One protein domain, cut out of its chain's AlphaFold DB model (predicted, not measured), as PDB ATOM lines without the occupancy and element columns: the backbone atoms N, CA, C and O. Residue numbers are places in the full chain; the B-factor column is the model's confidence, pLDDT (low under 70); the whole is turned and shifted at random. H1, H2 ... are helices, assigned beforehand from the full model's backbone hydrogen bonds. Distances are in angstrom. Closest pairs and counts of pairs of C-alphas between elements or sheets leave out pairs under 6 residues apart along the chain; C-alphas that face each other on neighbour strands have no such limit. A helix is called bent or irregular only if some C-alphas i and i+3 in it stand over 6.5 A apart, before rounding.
ATOM      1  N   ASP A  17     169.825 210.434 119.388       72.81
ATOM      2  CA  ASP A  17     170.655 211.373 120.136       72.81
ATOM      3  C   ASP A  17     171.827 210.689 120.856       72.81
ATOM      4  O   ASP A  17     172.956 211.178 120.778       72.81
ATOM      5  N   GLU A  18     171.601 209.520 121.458       75.06
ATOM      6  CA  GLU A  18     172.659 208.713 122.083       75.06
ATOM      7  C   GLU A  18     173.664 208.194 121.047       75.06
ATOM      8  O   GLU A  18     174.878 208.227 121.259       75.06
ATOM      9  N   LEU A  19     173.163 207.776 119.880       74.44
ATOM     10  CA  LEU A  19     173.990 207.308 118.770       74.44
ATOM     11  C   LEU A  19     174.882 208.447 118.246       74.44
ATOM     12  O   LEU A  19     176.078 208.257 118.024       74.44
ATOM     13  N   MET A  20     174.323 209.651 118.096       77.56
ATOM     14  CA  MET A  20     175.067 210.838 117.669       77.56
ATOM     15  C   MET A  20     176.161 211.213 118.673       77.56
ATOM     16  O   MET A  20     177.306 211.425 118.271       77.56
ATOM     17  N   LEU A  21     175.834 211.250 119.969       82.38
ATOM     18  CA  LEU A  21     176.808 211.521 121.027       82.38
ATOM     19  C   LEU A  21     177.945 210.491 121.011       82.38
ATOM     20  O   LEU A  21     179.113 210.864 121.107       82.38
ATOM     21  N   GLY A  22     177.613 209.219 120.783       82.38
ATOM     22  CA  GLY A  22     178.588 208.146 120.623       82.38
ATOM     23  C   GLY A  22     179.540 208.328 119.462       82.38
ATOM     24  O   GLY A  22     180.748 208.212 119.636       82.38
ATOM     25  N   GLN A  23     179.035 208.679 118.280       84.06
ATOM     26  CA  GLN A  23     179.914 208.913 117.134       84.06
ATOM     27  C   GLN A  23     180.848 210.115 117.358       84.06
ATOM     28  O   GLN A  23     182.003 210.071 116.935       84.06
ATOM     29  N   VAL A  24     180.395 211.169 118.053       87.25
ATOM     30  CA  VAL A  24     181.271 212.291 118.442       87.25
ATOM     31  C   VAL A  24     182.326 211.842 119.457       87.25
ATOM     32  O   VAL A  24     183.501 212.159 119.274       87.25
ATOM     33  N   ALA A  25     181.938 211.086 120.489       87.00
ATOM     34  CA  ALA A  25     182.852 210.576 121.508       87.00
ATOM     35  C   ALA A  25     183.924 209.654 120.905       87.00
ATOM     36  O   ALA A  25     185.115 209.866 121.131       87.00
ATOM     37  N   ILE A  26     183.524 208.710 120.046       86.69
ATOM     38  CA  ILE A  26     184.427 207.777 119.357       86.69
ATOM     39  C   ILE A  26     185.440 208.531 118.489       86.69
ATOM     40  O   ILE A  26     186.641 208.253 118.549       86.69
ATOM     41  N   LEU A  27     184.978 209.502 117.691       88.25
ATOM     42  CA  LEU A  27     185.857 210.319 116.852       88.25
ATOM     43  C   LEU A  27     186.788 211.203 117.687       88.25
ATOM     44  O   LEU A  27     187.964 211.327 117.348       88.25
ATOM     45  N   GLY A  28     186.286 211.788 118.776       90.12
ATOM     46  CA  GLY A  28     187.060 212.616 119.697       90.12
ATOM     47  C   GLY A  28     188.162 211.831 120.409       90.12
ATOM     48  O   GLY A  28     189.323 212.236 120.355       90.12
ATOM     49  N   GLY A  29     187.825 210.683 121.003       89.31
ATOM     50  CA  GLY A  29     188.777 209.788 121.670       89.31
ATOM     51  C   GLY A  29     189.840 209.262 120.705       89.31
ATOM     52  O   GLY A  29     191.041 209.360 120.975       89.31
ATOM     53  N   THR A  30     189.416 208.839 119.510       90.38
ATOM     54  CA  THR A  30     190.330 208.411 118.443       90.38
ATOM     55  C   THR A  30     191.272 209.543 118.037       90.38
ATOM     56  O   THR A  30     192.485 209.339 117.975       90.38
ATOM     57  N   ALA A  31     190.751 210.744 117.773       90.00
ATOM     58  CA  ALA A  31     191.558 211.886 117.353       90.00
ATOM     59  C   ALA A  31     192.550 212.323 118.440       90.00
ATOM     60  O   ALA A  31     193.712 212.587 118.130       90.00
ATOM     61  N   ALA A  32     192.127 212.350 119.707       91.31
ATOM     62  CA  ALA A  32     192.987 212.688 120.836       91.31
ATOM     63  C   ALA A  32     194.134 211.679 120.986       91.31
ATOM     64  O   ALA A  32     195.300 212.074 121.057       91.31
ATOM     65  N   TRP A  33     193.832 210.377 120.953       91.38
ATOM     66  CA  TRP A  33     194.858 209.339 121.048       91.38
ATOM     67  C   TRP A  33     195.824 209.360 119.857       91.38
ATOM     68  O   TRP A  33     197.044 209.259 120.027       91.38
ATOM     69  N   LEU A  34     195.309 209.554 118.640       89.88
ATOM     70  CA  LEU A  34     196.150 209.693 117.451       89.88
ATOM     71  C   LEU A  34     197.024 210.946 117.517       89.88
ATOM     72  O   LEU A  34     198.194 210.879 117.151       89.88
ATOM     73  N   ALA A  35     196.521 212.069 118.031       89.81
ATOM     74  CA  ALA A  35     197.324 213.272 118.230       89.81
ATOM     75  C   ALA A  35     198.463 213.038 119.238       89.81
ATOM     76  O   ALA A  35     199.606 213.410 118.962       89.81
ATOM     77  N   ILE A  36     198.183 212.363 120.360       89.94
ATOM     78  CA  ILE A  36     199.184 212.013 121.383       89.94
ATOM     79  C   ILE A  36     200.259 211.099 120.791       89.94
ATOM     80  O   ILE A  36     201.450 211.394 120.870       89.94
ATOM     81  N   THR A  37     199.861 210.004 120.148       89.94
ATOM     82  CA  THR A  37     200.803 209.036 119.560       89.94
ATOM     83  C   THR A  37     201.605 209.632 118.405       89.94
ATOM     84  O   THR A  37     202.803 209.371 118.289       89.94
ATOM     85  N   THR A  38     200.998 210.522 117.616       88.25
ATOM     86  CA  THR A  38     201.694 211.299 116.582       88.25
ATOM     87  C   THR A  38     202.716 212.261 117.189       88.25
ATOM     88  O   THR A  38     203.829 212.382 116.670       88.25
ATOM     89  N   ALA A  39     202.391 212.912 118.312       87.94
ATOM     90  CA  ALA A  39     203.337 213.752 119.045       87.94
ATOM     91  C   ALA A  39     204.513 212.934 119.604       87.94
ATOM     92  O   ALA A  39     205.656 213.382 119.529       87.94
ATOM     93  N   LEU A  40     204.243 211.709 120.068       88.25
ATOM     94  CA  LEU A  40     205.247 210.733 120.507       88.25
ATOM     95  C   LEU A  40     205.977 210.032 119.349       88.25
ATOM     96  O   LEU A  40     206.875 209.227 119.587       88.25
ATOM     97  N   GLN A  41     205.630 210.350 118.098       88.19
ATOM     98  CA  GLN A  41     206.212 209.767 116.888       88.19
ATOM     99  C   GLN A  41     206.075 208.236 116.812       88.19
ATOM    100  O   GLN A  41     206.924 207.557 116.236       88.19
ATOM    101  N   MET A  42     205.011 207.678 117.391       87.56
ATOM    102  CA  MET A  42     204.771 206.238 117.405       87.56
ATOM    103  C   MET A  42     203.746 205.862 116.325       87.56
ATOM    104  O   MET A  42     202.638 206.396 116.331       87.56
ATOM    105  N   PRO A  43     204.083 204.955 115.385       85.94
ATOM    106  CA  PRO A  43     203.159 204.528 114.342       85.94
ATOM    107  C   PRO A  43     202.037 203.670 114.937       85.94
ATOM    108  O   PRO A  43     202.253 202.523 115.335       85.94
ATOM    109  N   VAL A  44     200.825 204.216 114.963       87.12
ATOM    110  CA  VAL A  44     199.613 203.546 115.453       87.12
ATOM    111  C   VAL A  44     198.558 203.508 114.353       87.12
ATOM    112  O   VAL A  44     198.508 204.367 113.477       87.12
ATOM    113  N   SER A  45     197.728 202.468 114.385       87.44
ATOM    114  CA  SER A  45     196.622 202.274 113.455       87.44
ATOM    115  C   SER A  45     195.362 202.998 113.913       87.44
ATOM    116  O   SER A  45     194.891 202.762 115.028       87.44
ATOM    117  N   THR A  46     194.747 203.775 113.021       86.31
ATOM    118  CA  THR A  46     193.421 204.375 113.246       86.31
ATOM    119  C   THR A  46     192.359 203.322 113.565       86.31
ATOM    120  O   THR A  46     191.508 203.562 114.411       86.31
ATOM    121  N   THR A  47     192.437 202.127 112.970       85.56
ATOM    122  CA  THR A  47     191.509 201.015 113.239       85.56
ATOM    123  C   THR A  47     191.552 200.570 114.702       85.56
ATOM    124  O   THR A  47     190.508 200.351 115.300       85.56
ATOM    125  N   HIS A  48     192.740 200.474 115.309       83.44
ATOM    126  CA  HIS A  48     192.869 200.079 116.719       83.44
ATOM    127  C   HIS A  48     192.407 201.184 117.670       83.44
ATOM    128  O   HIS A  48     191.790 200.889 118.688       83.44
ATOM    129  N   ALA A  49     192.665 202.444 117.318       89.00
ATOM    130  CA  ALA A  49     192.177 203.585 118.084       89.00
ATOM    131  C   ALA A  49     190.639 203.704 118.025       89.00
ATOM    132  O   ALA A  49     190.005 203.967 119.045       89.00
ATOM    133  N   LEU A  50     190.033 203.433 116.862       87.38
ATOM    134  CA  LEU A  50     188.577 203.358 116.708       87.38
ATOM    135  C   LEU A  50     187.982 202.192 117.496       87.38
ATOM    136  O   LEU A  50     186.981 202.395 118.178       87.38
ATOM    137  N   MET A  51     188.600 201.004 117.450       85.62
ATOM    138  CA  MET A  51     188.161 199.850 118.246       85.62
ATOM    139  C   MET A  51     188.144 200.191 119.734       85.62
ATOM    140  O   MET A  51     187.128 199.980 120.385       85.62
ATOM    141  N   GLY A  52     189.237 200.749 120.265       86.62
ATOM    142  CA  GLY A  52     189.318 201.107 121.680       86.62
ATOM    143  C   GLY A  52     188.332 202.207 122.070       86.62
ATOM    144  O   GLY A  52     187.615 202.038 123.049       86.62
ATOM    145  N   SER A  53     188.194 203.268 121.268       87.75
ATOM    146  CA  SER A  53     187.214 204.337 121.542       87.75
ATOM    147  C   SER A  53     185.768 203.825 121.488       87.75
ATOM    148  O   SER A  53     184.937 204.206 122.305       87.75
ATOM    149  N   THR A  54     185.461 202.918 120.555       83.75
ATOM    150  CA  THR A  54     184.132 202.286 120.451       83.75
ATOM    151  C   THR A  54     183.868 201.351 121.629       83.75
ATOM    152  O   THR A  54     182.768 201.352 122.172       83.75
ATOM    153  N   LEU A  55     184.878 200.583 122.055       84.12
ATOM    154  CA  LEU A  55     184.815 199.751 123.260       84.12
ATOM    155  C   LEU A  55     184.571 200.602 124.514       84.12
ATOM    156  O   LEU A  55     183.701 200.250 125.302       84.12
ATOM    157  N   GLY A  56     185.298 201.711 124.683       84.25
ATOM    158  CA  GLY A  56     185.143 202.639 125.813       84.25
ATOM    159  C   GLY A  56     183.725 203.191 125.902       84.25
ATOM    160  O   GLY A  56     183.026 202.945 126.886       84.25
ATOM    161  N   PHE A  57     183.255 203.784 124.806       82.12
ATOM    162  CA  PHE A  57     181.893 204.289 124.694       82.12
ATOM    163  C   PHE A  57     180.832 203.206 124.969       82.12
ATOM    164  O   PHE A  57     179.886 203.428 125.728       82.12
ATOM    165  N   SER A  58     180.997 202.013 124.385       78.56
ATOM    166  CA  SER A  58     180.072 200.891 124.584       78.56
ATOM    167  C   SER A  58     180.023 200.435 126.042       78.56
ATOM    168  O   SER A  58     178.945 200.111 126.536       78.56
ATOM    169  N   LEU A  59     181.164 200.408 126.735       79.81
ATOM    170  CA  LEU A  59     181.237 200.041 128.150       79.81
ATOM    171  C   LEU A  59     180.574 201.093 129.043       79.81
ATOM    172  O   LEU A  59     179.904 200.725 130.005       79.81
ATOM    173  N   VAL A  60     180.726 202.381 128.724       81.69
ATOM    174  CA  VAL A  60     180.129 203.476 129.504       81.69
ATOM    175  C   VAL A  60     178.610 203.517 129.357       81.69
ATOM    176  O   VAL A  60     177.916 203.667 130.359       81.69
ATOM    177  N   LEU A  61     178.078 203.357 128.143       74.38
ATOM    178  CA  LEU A  61     176.628 203.416 127.934       74.38
ATOM    179  C   LEU A  61     175.891 202.120 128.275       74.38
ATOM    180  O   LEU A  61     174.772 202.176 128.778       74.38
ATOM    181  N   ARG A  62     176.471 200.958 127.958       70.12
ATOM    182  CA  ARG A  62     175.757 199.668 128.009       70.12
ATOM    183  C   ARG A  62     176.331 198.678 129.022       70.12
ATOM    184  O   ARG A  62     175.788 197.586 129.178       70.12
ATOM    185  N   GLY A  63     177.410 199.031 129.721       69.62
ATOM    186  CA  GLY A  63     178.096 198.118 130.632       69.62
ATOM    187  C   GLY A  63     178.732 196.924 129.909       69.62
ATOM    188  O   GLY A  63     178.886 196.902 128.688       69.62
ATOM    189  N   THR A  64     179.120 195.900 130.668       69.12
ATOM    190  CA  THR A  64     179.820 194.713 130.140       69.12
ATOM    191  C   THR A  64     178.918 193.737 129.379       69.12
ATOM    192  O   THR A  64     179.432 192.855 128.699       69.12
ATOM    193  N   GLU A  65     177.593 193.879 129.482       60.31
ATOM    194  CA  GLU A  65     176.616 192.966 128.864       60.31
ATOM    195  C   GLU A  65     176.226 193.366 127.429       60.31
ATOM    196  O   GLU A  65     175.702 192.539 126.687       60.31
ATOM    197  N   GLY A  66     176.521 194.603 127.005       53.91
ATOM    198  CA  GLY A  66     176.177 195.126 125.674       53.91
ATOM    199  C   GLY A  66     177.312 195.127 124.641       53.91
ATOM    200  O   GLY A  66     177.133 195.680 123.558       53.91
ATOM    201  N   VAL A  67     178.485 194.562 124.956       65.75
ATOM    202  CA  VAL A  67     179.663 194.607 124.069       65.75
ATOM    203  C   VAL A  67     179.550 193.541 122.976       65.75
ATOM    204  O   VAL A  67     179.879 192.372 123.186       65.75
ATOM    205  N   ASN A  68     179.121 193.952 121.781       70.81
ATOM    206  CA  ASN A  68     179.089 193.083 120.608       70.81
ATOM    207  C   ASN A  68     180.387 193.215 119.792       70.81
ATOM    208  O   ASN A  68     180.606 194.196 119.078       70.81
ATOM    209  N   TRP A  69     181.254 192.205 119.881       70.19
ATOM    210  CA  TRP A  69     182.549 192.191 119.193       70.19
ATOM    211  C   TRP A  69     182.431 192.306 117.671       70.19
ATOM    212  O   TRP A  69     183.260 192.967 117.045       70.19
ATOM    213  N   ASP A  70     181.380 191.744 117.078       70.75
ATOM    214  CA  ASP A  70     181.168 191.809 115.631       70.75
ATOM    215  C   ASP A  70     180.833 193.229 115.167       70.75
ATOM    216  O   ASP A  70     181.237 193.649 114.081       70.75
ATOM    217  N   GLU A  71     180.111 193.993 115.983       66.56
ATOM    218  CA  GLU A  71     179.748 195.381 115.691       66.56
ATOM    219  C   GLU A  71     180.954 196.316 115.816       66.56
ATOM    220  O   GLU A  71     181.223 197.127 114.927       66.56
ATOM    221  N   ILE A  72     181.749 196.134 116.870       72.31
ATOM    222  CA  ILE A  72     182.974 196.906 117.109       72.31
ATOM    223  C   ILE A  72     183.977 196.684 115.987       72.31
ATOM    224  O   ILE A  72     184.572 197.642 115.477       72.31
ATOM    225  N   LEU A  73     184.130 195.428 115.558       70.81
ATOM    226  CA  LEU A  73     184.927 195.104 114.390       70.81
ATOM    227  C   LEU A  73     184.374 195.853 113.180       70.81
ATOM    228  O   LEU A  73     185.117 196.646 112.605       70.81
ATOM    229  N   LYS A  74     183.089 195.701 112.829       68.75
ATOM    230  CA  LYS A  74     182.471 196.351 111.654       68.75
ATOM    231  C   LYS A  74     182.693 197.866 111.602       68.75
ATOM    232  O   LYS A  74     183.121 198.360 110.558       68.75
ATOM    233  N   ILE A  75     182.465 198.592 112.700       69.25
ATOM    234  CA  ILE A  75     182.674 200.052 112.772       69.25
ATOM    235  C   ILE A  75     184.134 200.401 112.470       69.25
ATOM    236  O   ILE A  75     184.431 201.292 111.672       69.25
ATOM    237  N   SER A  76     185.059 199.639 113.042       70.81
ATOM    238  CA  SER A  76     186.493 199.912 112.953       70.81
ATOM    239  C   SER A  76     187.086 199.668 111.562       70.81
ATOM    240  O   SER A  76     188.135 200.228 111.236       70.81
ATOM    241  N   HIS A  77     186.410 198.894 110.705       69.50
ATOM    242  CA  HIS A  77     186.816 198.723 109.304       69.50
ATOM    243  C   HIS A  77     186.687 200.015 108.491       69.50
ATOM    244  O   HIS A  77     187.339 200.149 107.456       69.50
ATOM    245  N   ASN A  78     185.833 200.955 108.914       76.38
ATOM    246  CA  ASN A  78     185.507 202.129 108.121       76.38
ATOM    247  C   ASN A  78     185.555 203.411 108.953       76.38
ATOM    248  O   ASN A  78     184.569 203.822 109.557       76.38
ATOM    249  N   VAL A  79     186.684 204.114 108.870       75.75
ATOM    250  CA  VAL A  79     186.909 205.413 109.528       75.75
ATOM    251  C   VAL A  79     185.872 206.472 109.122       75.75
ATOM    252  O   VAL A  79     185.602 207.400 109.880       75.75
ATOM    253  N   ILE A  80     185.262 206.344 107.940       77.00
ATOM    254  CA  ILE A  80     184.250 207.287 107.445       77.00
ATOM    255  C   ILE A  80     182.865 206.978 108.032       77.00
ATOM    256  O   ILE A  80     182.015 207.866 108.076       77.00
ATOM    257  N   ALA A  81     182.621 205.751 108.507       76.06
ATOM    258  CA  ALA A  81     181.307 205.345 109.000       76.06
ATOM    259  C   ALA A  81     180.792 206.230 110.151       76.06
ATOM    260  O   ALA A  81     179.661 206.701 110.026       76.06
ATOM    261  N   PRO A  82     181.590 206.567 111.189       79.38
ATOM    262  CA  PRO A  82     181.138 207.474 112.244       79.38
ATOM    263  C   PRO A  82     180.704 208.849 111.733       79.38
ATOM    264  O   PRO A  82     179.639 209.351 112.090       79.38
ATOM    265  N   VAL A  83     181.489 209.439 110.827       80.94
ATOM    266  CA  VAL A  83     181.189 210.753 110.236       80.94
ATOM    267  C   VAL A  83     179.938 210.686 109.361       80.94
ATOM    268  O   VAL A  83     179.087 211.571 109.426       80.94
ATOM    269  N   ALA A  84     179.795 209.631 108.559       77.06
ATOM    270  CA  ALA A  84     178.614 209.424 107.731       77.06
ATOM    271  C   ALA A  84     177.349 209.276 108.589       77.06
ATOM    272  O   ALA A  84     176.342 209.917 108.305       77.06
ATOM    273  N   THR A  85     177.416 208.498 109.673       75.81
ATOM    274  CA  THR A  85     176.304 208.338 110.618       75.81
ATOM    275  C   THR A  85     175.944 209.651 111.316       75.81
ATOM    276  O   THR A  85     174.758 209.965 111.397       75.81
ATOM    277  N   LEU A  86     176.923 210.468 111.724       77.25
ATOM    278  CA  LEU A  86     176.665 211.808 112.274       77.25
ATOM    279  C   LEU A  86     175.883 212.699 111.305       77.25
ATOM    280  O   LEU A  86     174.898 213.328 111.688       77.25
ATOM    281  N   VAL A  87     176.305 212.741 110.038       77.75
ATOM    282  CA  VAL A  87     175.665 213.580 109.015       77.75
ATOM    283  C   VAL A  87     174.243 213.104 108.711       77.75
ATOM    284  O   VAL A  87     173.351 213.942 108.566       77.75
ATOM    285  N   SER A  88     174.015 211.789 108.641       74.19
ATOM    286  CA  SER A  88     172.682 211.227 108.399       74.19
ATOM    287  C   SER A  88     171.711 211.535 109.542       74.19
ATOM    288  O   SER A  88     170.587 211.966 109.290       74.19
ATOM    289  N   ILE A  89     172.147 211.400 110.800       75.19
ATOM    290  CA  ILE A  89     171.306 211.732 111.961       75.19
ATOM    291  C   ILE A  89     170.997 213.236 111.991       75.19
ATOM    292  O   ILE A  89     169.852 213.620 112.225       75.19
ATOM    293  N   TYR A  90     171.986 214.088 111.698       77.25
ATOM    294  CA  TYR A  90     171.807 215.542 111.696       77.25
ATOM    295  C   TYR A  90     170.798 216.024 110.641       77.25
ATOM    296  O   TYR A  90     170.024 216.942 110.910       77.25
ATOM    297  N   LYS A  91     170.794 215.421 109.443       74.38
ATOM    298  CA  LYS A  91     169.916 215.836 108.336       74.38
ATOM    299  C   LYS A  91     168.533 215.200 108.386       74.38
ATOM    300  O   LYS A  91     167.538 215.909 108.263       74.38
ATOM    301  N   ASP A  92     168.474 213.887 108.582       70.19
ATOM    302  CA  ASP A  92     167.248 213.113 108.368       70.19
ATOM    303  C   ASP A  92     166.558 212.723 109.684       70.19
ATOM    304  O   ASP A  92     165.486 212.118 109.660       70.19
ATOM    305  N   LYS A  93     167.183 213.012 110.841       66.19
ATOM    306  CA  LYS A  93     166.792 212.503 112.175       66.19
ATOM    307  C   LYS A  93     166.551 210.989 112.204       66.19
ATOM    308  O   LYS A  93     165.850 210.472 113.071       66.19
ATOM    309  N   SER A  94     167.136 210.277 111.245       58.94
ATOM    310  CA  SER A  94     166.925 208.858 111.026       58.94
ATOM    311  C   SER A  94     168.171 208.098 111.446       58.94
ATOM    312  O   SER A  94     169.259 208.326 110.922       58.94
ATOM    313  N   ALA A  95     167.997 207.156 112.369       55.50
ATOM    314  CA  ALA A  95     169.033 206.194 112.724       55.50
ATOM    315  C   ALA A  95     169.180 205.080 111.669       55.50
ATOM    316  O   ALA A  95     170.094 204.268 111.764       55.50
ATOM    317  N   LYS A  96     168.322 205.018 110.636       53.81
ATOM    318  CA  LYS A  96     168.465 204.019 109.570       53.81
ATOM    319  C   LYS A  96     169.684 204.347 108.702       53.81
ATOM    320  O   LYS A  96     169.647 205.266 107.888       53.81
ATOM    321  N   GLN A  97     170.747 203.550 108.835       54.38
ATOM    322  CA  GLN A  97     171.932 203.524 107.961       54.38
ATOM    323  C   GLN A  97     171.606 202.979 106.546       54.38
ATOM    324  O   GLN A  97     172.279 202.085 106.032       54.38
ATOM    325  N   GLU A  98     170.549 203.488 105.909       52.38
ATOM    326  CA  GLU A  98     170.173 203.158 104.524       52.38
ATOM    327  C   GLU A  98     170.593 204.239 103.520       52.38
ATOM    328  O   GLU A  98     170.560 203.999 102.314       52.38
ATOM    329  N   ALA A  99     171.020 205.410 104.000       50.53
ATOM    330  CA  ALA A  99     171.468 206.495 103.140       50.53
ATOM    331  C   ALA A  99     172.828 206.166 102.507       50.53
ATOM    332  O   ALA A  99     173.806 205.874 103.203       50.53
ATOM    333  N   GLU A 100     172.898 206.244 101.177       57.03
ATOM    334  CA  GLU A 100     174.169 206.282 100.462       57.03
ATOM    335  C   GLU A 100     175.017 207.433 101.017       57.03
ATOM    336  O   GLU A 100     174.557 208.573 101.116       57.03
ATOM    337  N   VAL A 101     176.259 207.139 101.415       65.75
ATOM    338  CA  VAL A 101     177.172 208.160 101.940       65.75
ATOM    339  C   VAL A 101     177.369 209.222 100.861       65.75
ATOM    340  O   VAL A 101     177.948 208.947  99.811       65.75
ATOM    341  N   ALA A 102     176.881 210.437 101.120       74.50
ATOM    342  CA  ALA A 102     176.952 211.526 100.157       74.50
ATOM    343  C   ALA A 102     178.408 211.804  99.761       74.50
ATOM    344  O   ALA A 102     179.291 211.913 100.616       74.50
ATOM    345  N   ILE A 103     178.654 211.990  98.461       79.75
ATOM    346  CA  ILE A 103     180.009 212.157  97.917       79.75
ATOM    347  C   ILE A 103     180.782 213.321  98.553       79.75
ATOM    348  O   ILE A 103     181.993 213.233  98.727       79.75
ATOM    349  N   TYR A 104     180.088 214.376  98.991       80.06
ATOM    350  CA  TYR A 104     180.703 215.490  99.714       80.06
ATOM    351  C   TYR A 104     181.369 215.054 101.034       80.06
ATOM    352  O   TYR A 104     182.433 215.561 101.371       80.06
ATOM    353  N   VAL A 105     180.790 214.090 101.763       79.69
ATOM    354  CA  VAL A 105     181.371 213.566 103.014       79.69
ATOM    355  C   VAL A 105     182.658 212.794 102.722       79.69
ATOM    356  O   VAL A 105     183.644 212.939 103.444       79.69
ATOM    357  N   LEU A 106     182.679 212.028 101.626       82.69
ATOM    358  CA  LEU A 106     183.884 211.334 101.162       82.69
ATOM    359  C   LEU A 106     184.979 212.333 100.767       82.69
ATOM    360  O   LEU A 106     186.116 212.196 101.211       82.69
ATOM    361  N   LEU A 107     184.633 213.363  99.985       85.38
ATOM    362  CA  LEU A 107     185.572 214.411  99.570       85.38
ATOM    363  C   LEU A 107     186.143 215.171 100.770       85.38
ATOM    364  O   LEU A 107     187.354 215.370 100.844       85.38
ATOM    365  N   TYR A 108     185.299 215.535 101.736       87.25
ATOM    366  CA  TYR A 108     185.739 216.147 102.988       87.25
ATOM    367  C   TYR A 108     186.732 215.249 103.741       87.25
ATOM    368  O   TYR A 108     187.786 215.722 104.166       87.25
ATOM    369  N   GLY A 109     186.443 213.947 103.846       85.12
ATOM    370  CA  GLY A 109     187.344 212.976 104.468       85.12
ATOM    371  C   GLY A 109     188.712 212.907 103.781       85.12
ATOM    372  O   GLY A 109     189.737 212.939 104.458       85.12
ATOM    373  N   VAL A 110     188.745 212.886 102.444       87.06
ATOM    374  CA  VAL A 110     190.001 212.891 101.672       87.06
ATOM    375  C   VAL A 110     190.803 214.164 101.936       87.06
ATOM    376  O   VAL A 110     191.990 214.079 102.249       87.06
ATOM    377  N   VAL A 111     190.165 215.337 101.877       90.25
ATOM    378  CA  VAL A 111     190.833 216.622 102.138       90.25
ATOM    379  C   VAL A 111     191.401 216.669 103.559       90.25
ATOM    380  O   VAL A 111     192.551 217.066 103.740       90.25
ATOM    381  N   ALA A 112     190.642 216.211 104.559       87.75
ATOM    382  CA  ALA A 112     191.092 216.165 105.949       87.75
ATOM    383  C   ALA A 112     192.299 215.231 106.147       87.75
ATOM    384  O   ALA A 112     193.256 215.599 106.829       87.75
ATOM    385  N   ILE A 113     192.294 214.050 105.516       87.44
ATOM    386  CA  ILE A 113     193.420 213.105 105.563       87.44
ATOM    387  C   ILE A 113     194.662 213.713 104.901       87.44
ATOM    388  O   ILE A 113     195.743 213.675 105.488       87.44
ATOM    389  N   CYS A 114     194.519 214.301 103.709       89.81
ATOM    390  CA  CYS A 114     195.624 214.957 103.007       89.81
ATOM    391  C   CYS A 114     196.220 216.099 103.838       89.81
ATOM    392  O   CYS A 114     197.441 216.209 103.950       89.81
ATOM    393  N   PHE A 115     195.366 216.915 104.455       90.94
ATOM    394  CA  PHE A 115     195.802 217.999 105.326       90.94
ATOM    395  C   PHE A 115     196.556 217.470 106.554       90.94
ATOM    396  O   PHE A 115     197.670 217.915 106.820       90.94
ATOM    397  N   GLY A 116     196.015 216.464 107.250       86.56
ATOM    398  CA  GLY A 116     196.672 215.853 108.410       86.56
ATOM    399  C   GLY A 116     198.019 215.201 108.074       86.56
ATOM    400  O   GLY A 116     198.988 215.333 108.831       86.56
ATOM    401  N   LEU A 117     198.114 214.547 106.911       87.12
ATOM    402  CA  LEU A 117     199.367 213.985 106.403       87.12
ATOM    403  C   LEU A 117     200.409 215.084 106.165       87.12
ATOM    404  O   LEU A 117     201.567 214.920 106.551       87.12
ATOM    405  N   TRP A 118     199.997 216.206 105.573       88.94
ATOM    406  CA  TRP A 118     200.887 217.329 105.295       88.94
ATOM    407  C   TRP A 118     201.393 217.999 106.580       88.94
ATOM    408  O   TRP A 118     202.584 218.284 106.695       88.94
ATOM    409  N   THR A 119     200.526 218.205 107.573       88.19
ATOM    410  CA  THR A 119     200.891 218.927 108.800       88.19
ATOM    411  C   THR A 119     201.662 218.072 109.803       88.19
ATOM    412  O   THR A 119     202.609 218.552 110.422       88.19
ATOM    413  N   LEU A 120     201.249 216.819 110.009       86.44
ATOM    414  CA  LEU A 120     201.732 215.975 111.110       86.44
ATOM    415  C   LEU A 120     202.348 214.654 110.639       86.44
ATOM    416  O   LEU A 120     203.171 214.070 111.349       86.44
ATOM    417  N   GLY A 121     202.000 214.198 109.434       83.25
ATOM    418  CA  GLY A 121     202.427 212.903 108.906       83.25
ATOM    419  C   GLY A 121     203.940 212.764 108.742       83.25
ATOM    420  O   GLY A 121     204.479 211.679 108.974       83.25
ATOM    421  N   TYR A 122     204.651 213.861 108.448       84.00
ATOM    422  CA  TYR A 122     206.107 213.841 108.261       84.00
ATOM    423  C   TYR A 122     206.862 213.256 109.470       84.00
ATOM    424  O   TYR A 122     207.879 212.590 109.286       84.00
ATOM    425  N   ARG A 123     206.346 213.440 110.697       84.06
ATOM    426  CA  ARG A 123     206.969 212.954 111.945       84.06
ATOM    427  C   ARG A 123     206.926 211.434 112.079       84.06
ATOM    428  O   ARG A 123     207.884 210.819 112.560       84.06
ATOM    429  N   ILE A 124     205.812 210.825 111.671       84.12
ATOM    430  CA  ILE A 124     205.651 209.367 111.710       84.12
ATOM    431  C   ILE A 124     206.436 208.743 110.559       84.12
ATOM    432  O   ILE A 124     207.165 207.776 110.782       84.12
ATOM    433  N   ILE A 125     206.369 209.338 109.361       84.50
ATOM    434  CA  ILE A 125     207.087 208.850 108.176       84.50
ATOM    435  C   ILE A 125     208.595 208.833 108.429       84.50
ATOM    436  O   ILE A 125     209.240 207.815 108.183       84.50
ATOM    437  N   SER A 126     209.158 209.907 108.997       80.44
ATOM    438  CA  SER A 126     210.582 209.936 109.344       80.44
ATOM    439  C   SER A 126     210.945 208.858 110.363       80.44
ATOM    440  O   SER A 126     212.006 208.254 110.276       80.44
ATOM    441  N   THR A 127     210.056 208.572 111.315       77.94
ATOM    442  CA  THR A 127     210.318 207.578 112.361       77.94
ATOM    443  C   THR A 127     210.330 206.157 111.808       77.94
ATOM    444  O   THR A 127     211.260 205.405 112.090       77.94
ATOM    445  N   VAL A 128     209.354 205.794 110.975       81.50
ATOM    446  CA  VAL A 128     209.328 204.472 110.329       81.50
ATOM    447  C   VAL A 128     210.492 204.330 109.344       81.50
ATOM    448  O   VAL A 128     211.157 203.297 109.339       81.50
ATOM    449  N   GLY A 129     210.773 205.381 108.567       75.88
ATOM    450  CA  GLY A 129     211.782 205.363 107.511       75.88
ATOM    451  C   GLY A 129     213.235 205.387 107.983       75.88
ATOM    452  O   GLY A 129     214.105 204.935 107.245       75.88
ATOM    453  N   SER A 130     213.513 205.908 109.185       75.94
ATOM    454  CA  SER A 130     214.890 206.048 109.676       75.94
ATOM    455  C   SER A 130     215.187 205.311 110.981       75.94
ATOM    456  O   SER A 130     216.356 205.051 111.257       75.94
ATOM    457  N   ARG A 131     214.183 205.005 111.821       77.31
ATOM    458  CA  ARG A 131     214.421 204.408 113.154       77.31
ATOM    459  C   ARG A 131     214.198 202.901 113.223       77.31
ATOM    460  O   ARG A 131     214.724 202.281 114.142       77.31
ATOM    461  N   VAL A 132     213.413 202.317 112.314       79.50
ATOM    462  CA  VAL A 132     213.086 200.875 112.342       79.50
ATOM    463  C   VAL A 132     214.124 200.053 111.577       79.50
ATOM    464  O   VAL A 132     214.645 199.074 112.105       79.50
ATOM    465  N   SER A 133     214.433 200.469 110.353       82.50
ATOM    466  CA  SER A 133     215.483 199.929 109.486       82.50
ATOM    467  C   SER A 133     215.939 201.056 108.565       82.50
ATOM    468  O   SER A 133     215.170 201.983 108.310       82.50
ATOM    469  N   HIS A 134     217.158 200.980 108.038       80.31
ATOM    470  CA  HIS A 134     217.571 201.867 106.956       80.31
ATOM    471  C   HIS A 134     216.787 201.493 105.682       80.31
ATOM    472  O   HIS A 134     216.643 200.313 105.362       80.31
ATOM    473  N   TRP A 185     215.308 196.334 117.032       87.50
ATOM    474  CA  TRP A 185     214.369 195.557 117.844       87.50
ATOM    475  C   TRP A 185     213.803 196.315 119.046       87.50
ATOM    476  O   TRP A 185     212.681 196.038 119.466       87.50
ATOM    477  N   THR A 186     214.531 197.298 119.583       89.12
ATOM    478  CA  THR A 186     214.031 198.128 120.690       89.12
ATOM    479  C   THR A 186     212.898 199.032 120.216       89.12
ATOM    480  O   THR A 186     211.853 199.099 120.863       89.12
ATOM    481  N   VAL A 187     213.071 199.682 119.060       86.38
ATOM    482  CA  VAL A 187     212.027 200.520 118.450       86.38
ATOM    483  C   VAL A 187     210.830 199.664 118.053       86.38
ATOM    484  O   VAL A 187     209.703 200.003 118.404       86.38
ATOM    485  N   PHE A 188     211.061 198.520 117.403       89.12
ATOM    486  CA  PHE A 188     209.985 197.597 117.043       89.12
ATOM    487  C   PHE A 188     209.193 197.119 118.268       89.12
ATOM    488  O   PHE A 188     207.964 197.175 118.272       89.12
ATOM    489  N   ARG A 189     209.876 196.729 119.351       89.81
ATOM    490  CA  ARG A 189     209.218 196.335 120.603       89.81
ATOM    491  C   ARG A 189     208.358 197.462 121.173       89.81
ATOM    492  O   ARG A 189     207.227 197.208 121.574       89.81
ATOM    493  N   ASN A 190     208.858 198.697 121.186       89.81
ATOM    494  CA  ASN A 190     208.092 199.847 121.677       89.81
ATOM    495  C   ASN A 190     206.844 200.107 120.817       89.81
ATOM    496  O   ASN A 190     205.783 200.424 121.356       89.81
ATOM    497  N   ILE A 191     206.936 199.909 119.499       89.25
ATOM    498  CA  ILE A 191     205.789 199.989 118.585       89.25
ATOM    499  C   ILE A 191     204.735 198.934 118.948       89.25
ATOM    500  O   ILE A 191     203.565 199.272 119.113       89.25
ATOM    501  N   VAL A 192     205.141 197.678 119.146       89.69
ATOM    502  CA  VAL A 192     204.221 196.589 119.520       89.69
ATOM    503  C   VAL A 192     203.548 196.860 120.871       89.69
ATOM    504  O   VAL A 192     202.333 196.709 120.992       89.69
ATOM    505  N   ILE A 193     204.303 197.328 121.871       89.62
ATOM    506  CA  ILE A 193     203.750 197.738 123.175       89.62
ATOM    507  C   ILE A 193     202.725 198.866 122.995       89.62
ATOM    508  O   ILE A 193     201.669 198.860 123.631       89.62
ATOM    509  N   THR A 194     202.996 199.810 122.094       89.12
ATOM    510  CA  THR A 194     202.068 200.903 121.779       89.12
ATOM    511  C   THR A 194     200.784 200.379 121.141       89.12
ATOM    512  O   THR A 194     199.703 200.848 121.476       89.12
ATOM    513  N   TRP A 195     200.854 199.378 120.261       88.88
ATOM    514  CA  TRP A 195     199.656 198.777 119.663       88.88
ATOM    515  C   TRP A 195     198.776 198.075 120.693       88.88
ATOM    516  O   TRP A 195     197.564 198.270 120.685       88.88
ATOM    517  N   ILE A 196     199.379 197.312 121.606       86.88
ATOM    518  CA  ILE A 196     198.643 196.621 122.673       86.88
ATOM    519  C   ILE A 196     198.012 197.639 123.628       86.88
ATOM    520  O   ILE A 196     196.838 197.523 123.968       86.88
ATOM    521  N   SER A 197     198.761 198.673 124.018       86.69
ATOM    522  CA  SER A 197     198.260 199.739 124.898       86.69
ATOM    523  C   SER A 197     197.290 200.704 124.213       86.69
ATOM    524  O   SER A 197     196.538 201.384 124.901       86.69
ATOM    525  N   THR A 198     197.237 200.740 122.879       86.75
ATOM    526  CA  THR A 198     196.312 201.611 122.142       86.75
ATOM    527  C   THR A 198     194.860 201.274 122.440       86.75
ATOM    528  O   THR A 198     194.068 202.194 122.585       86.75
ATOM    529  N   LEU A 199     194.495 199.997 122.572       84.06
ATOM    530  CA  LEU A 199     193.112 199.614 122.877       84.06
ATOM    531  C   LEU A 199     192.616 200.200 124.216       84.06
ATOM    532  O   LEU A 199     191.651 200.960 124.180       84.06
ATOM    533  N   PRO A 200     193.270 199.950 125.369       84.62
ATOM    534  CA  PRO A 200     192.843 200.530 126.644       84.62
ATOM    535  C   PRO A 200     193.078 202.042 126.732       84.62
ATOM    536  O   PRO A 200     192.375 202.742 127.451       84.62
ATOM    537  N   ALA A 201     194.077 202.577 126.029       85.12
ATOM    538  CA  ALA A 201     194.355 204.004 126.095       85.12
ATOM    539  C   ALA A 201     193.432 204.836 125.197       85.12
ATOM    540  O   ALA A 201     193.174 205.989 125.515       85.12
ATOM    541  N   SER A 202     192.918 204.283 124.097       80.81
ATOM    542  CA  SER A 202     191.910 204.962 123.272       80.81
ATOM    543  C   SER A 202     190.488 204.771 123.791       80.81
ATOM    544  O   SER A 202     189.636 205.584 123.468       80.81
ATOM    545  N   SER A 203     190.240 203.790 124.666       78.25
ATOM    546  CA  SER A 203     188.963 203.636 125.382       78.25
ATOM    547  C   SER A 203     188.760 204.654 126.513       78.25
ATOM    548  O   SER A 203     188.034 204.384 127.466       78.25
ATOM    549  N   GLN A 204     189.459 205.789 126.465       65.31
ATOM    550  CA  GLN A 204     189.190 206.913 127.350       65.31
ATOM    551  C   GLN A 204     187.905 207.572 126.832       65.31
ATOM    552  O   GLN A 204     187.905 208.020 125.686       65.31
TER     553      GLN A 204
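AT A GLANCE: This is residues 17 to 134 and 185 to 204 of the 205 residues of an uncharacterized protein of Angiostrongylus cantonensis (UniProt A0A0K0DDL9). Picture a flat slab of helices, with the long H1 running through its middle, H2 and H6 packed on one side of it as a three-helix bundle, and H4 packed on the other side with H5a beyond H4. The bent H5 turns so that its second arm, H5b, reaches H6 at one end of the slab, while H5a stays away from H1 and the small H3 packs on H2. The printed part has 138 residues with six named helices, H1 to H6 in chain order, and no named strand; the class is all helix. The whole is compact, with a radius of gyration of the C-alphas of 16.4 A, and spans 51 by 37 by 20 A.

IN THESE COORDINATES: Find C-alpha 17 at (170.655, 211.373, 120.136); from there H1 runs through residues 17 to 39, 32.8 A long. Next comes H2, residues 46 to 65, 25.6 A, with a kink of 81 degrees near residue 59; it is irregular, C-alphas 61 and 64 being 9.5 A apart. H3 is residues 69 to 76, 10.7 A, and H4 residues 80 to 92, 18.0 A. H5, residues 103 to 132, was assigned as one helix by its hydrogen bonds but is bent, C-alphas 119 and 122 being 7.3 A apart. Its arms are H5a, residues 103 to 119, 24.5 A, and H5b, residues 122 to 132, 15.3 A, at a steep tilt of 61 degrees; H5b is irregular, C-alphas 129 and 132 being 6.7 A apart. Beyond the cut, H6 runs 24.9 A through residues 185 to 202, with a kink of 36 degrees near residue 196, and ends at C-alpha 202, (191.910, 204.962, 123.272).

HOW THE PARTS SIT: Begin at the hub, H1, which forms a hairpin with H2: the closest C-alphas, Ile 26 and Ser 53, are 4.9 A apart. H6 touches H2, closest at the C-alphas of Gly 52 and Leu 199, 4.2 A. With residues 20 to 27 alone, H1 touches H4, closest at the C-alphas of Gln 23 and Pro 82, 5.2 A. H4 and H5a form a hairpin at a steep tilt of 44 degrees, while H1 and H5a are apart. H5b touches H6, closest at the C-alphas of Val 132 and Val 187, 6.2 A. H1, H3, H4 and H5a have every O i to N i+4 pair within hydrogen-bond range; H2 has 14 of 16, H5b 6 of 7 and H6 12 of 14.

THE WHOLE: The two C-alphas farthest apart, Lys 93 and His 134, are 52.1 A apart. Residues 135 to 184 are not printed, and C-alphas 134 and 185 are 13.0 A apart across the cut. Look for pLDDT under 70 at residues 63 to 67, 71, 74 to 75, 77, 93 to 101 and 204.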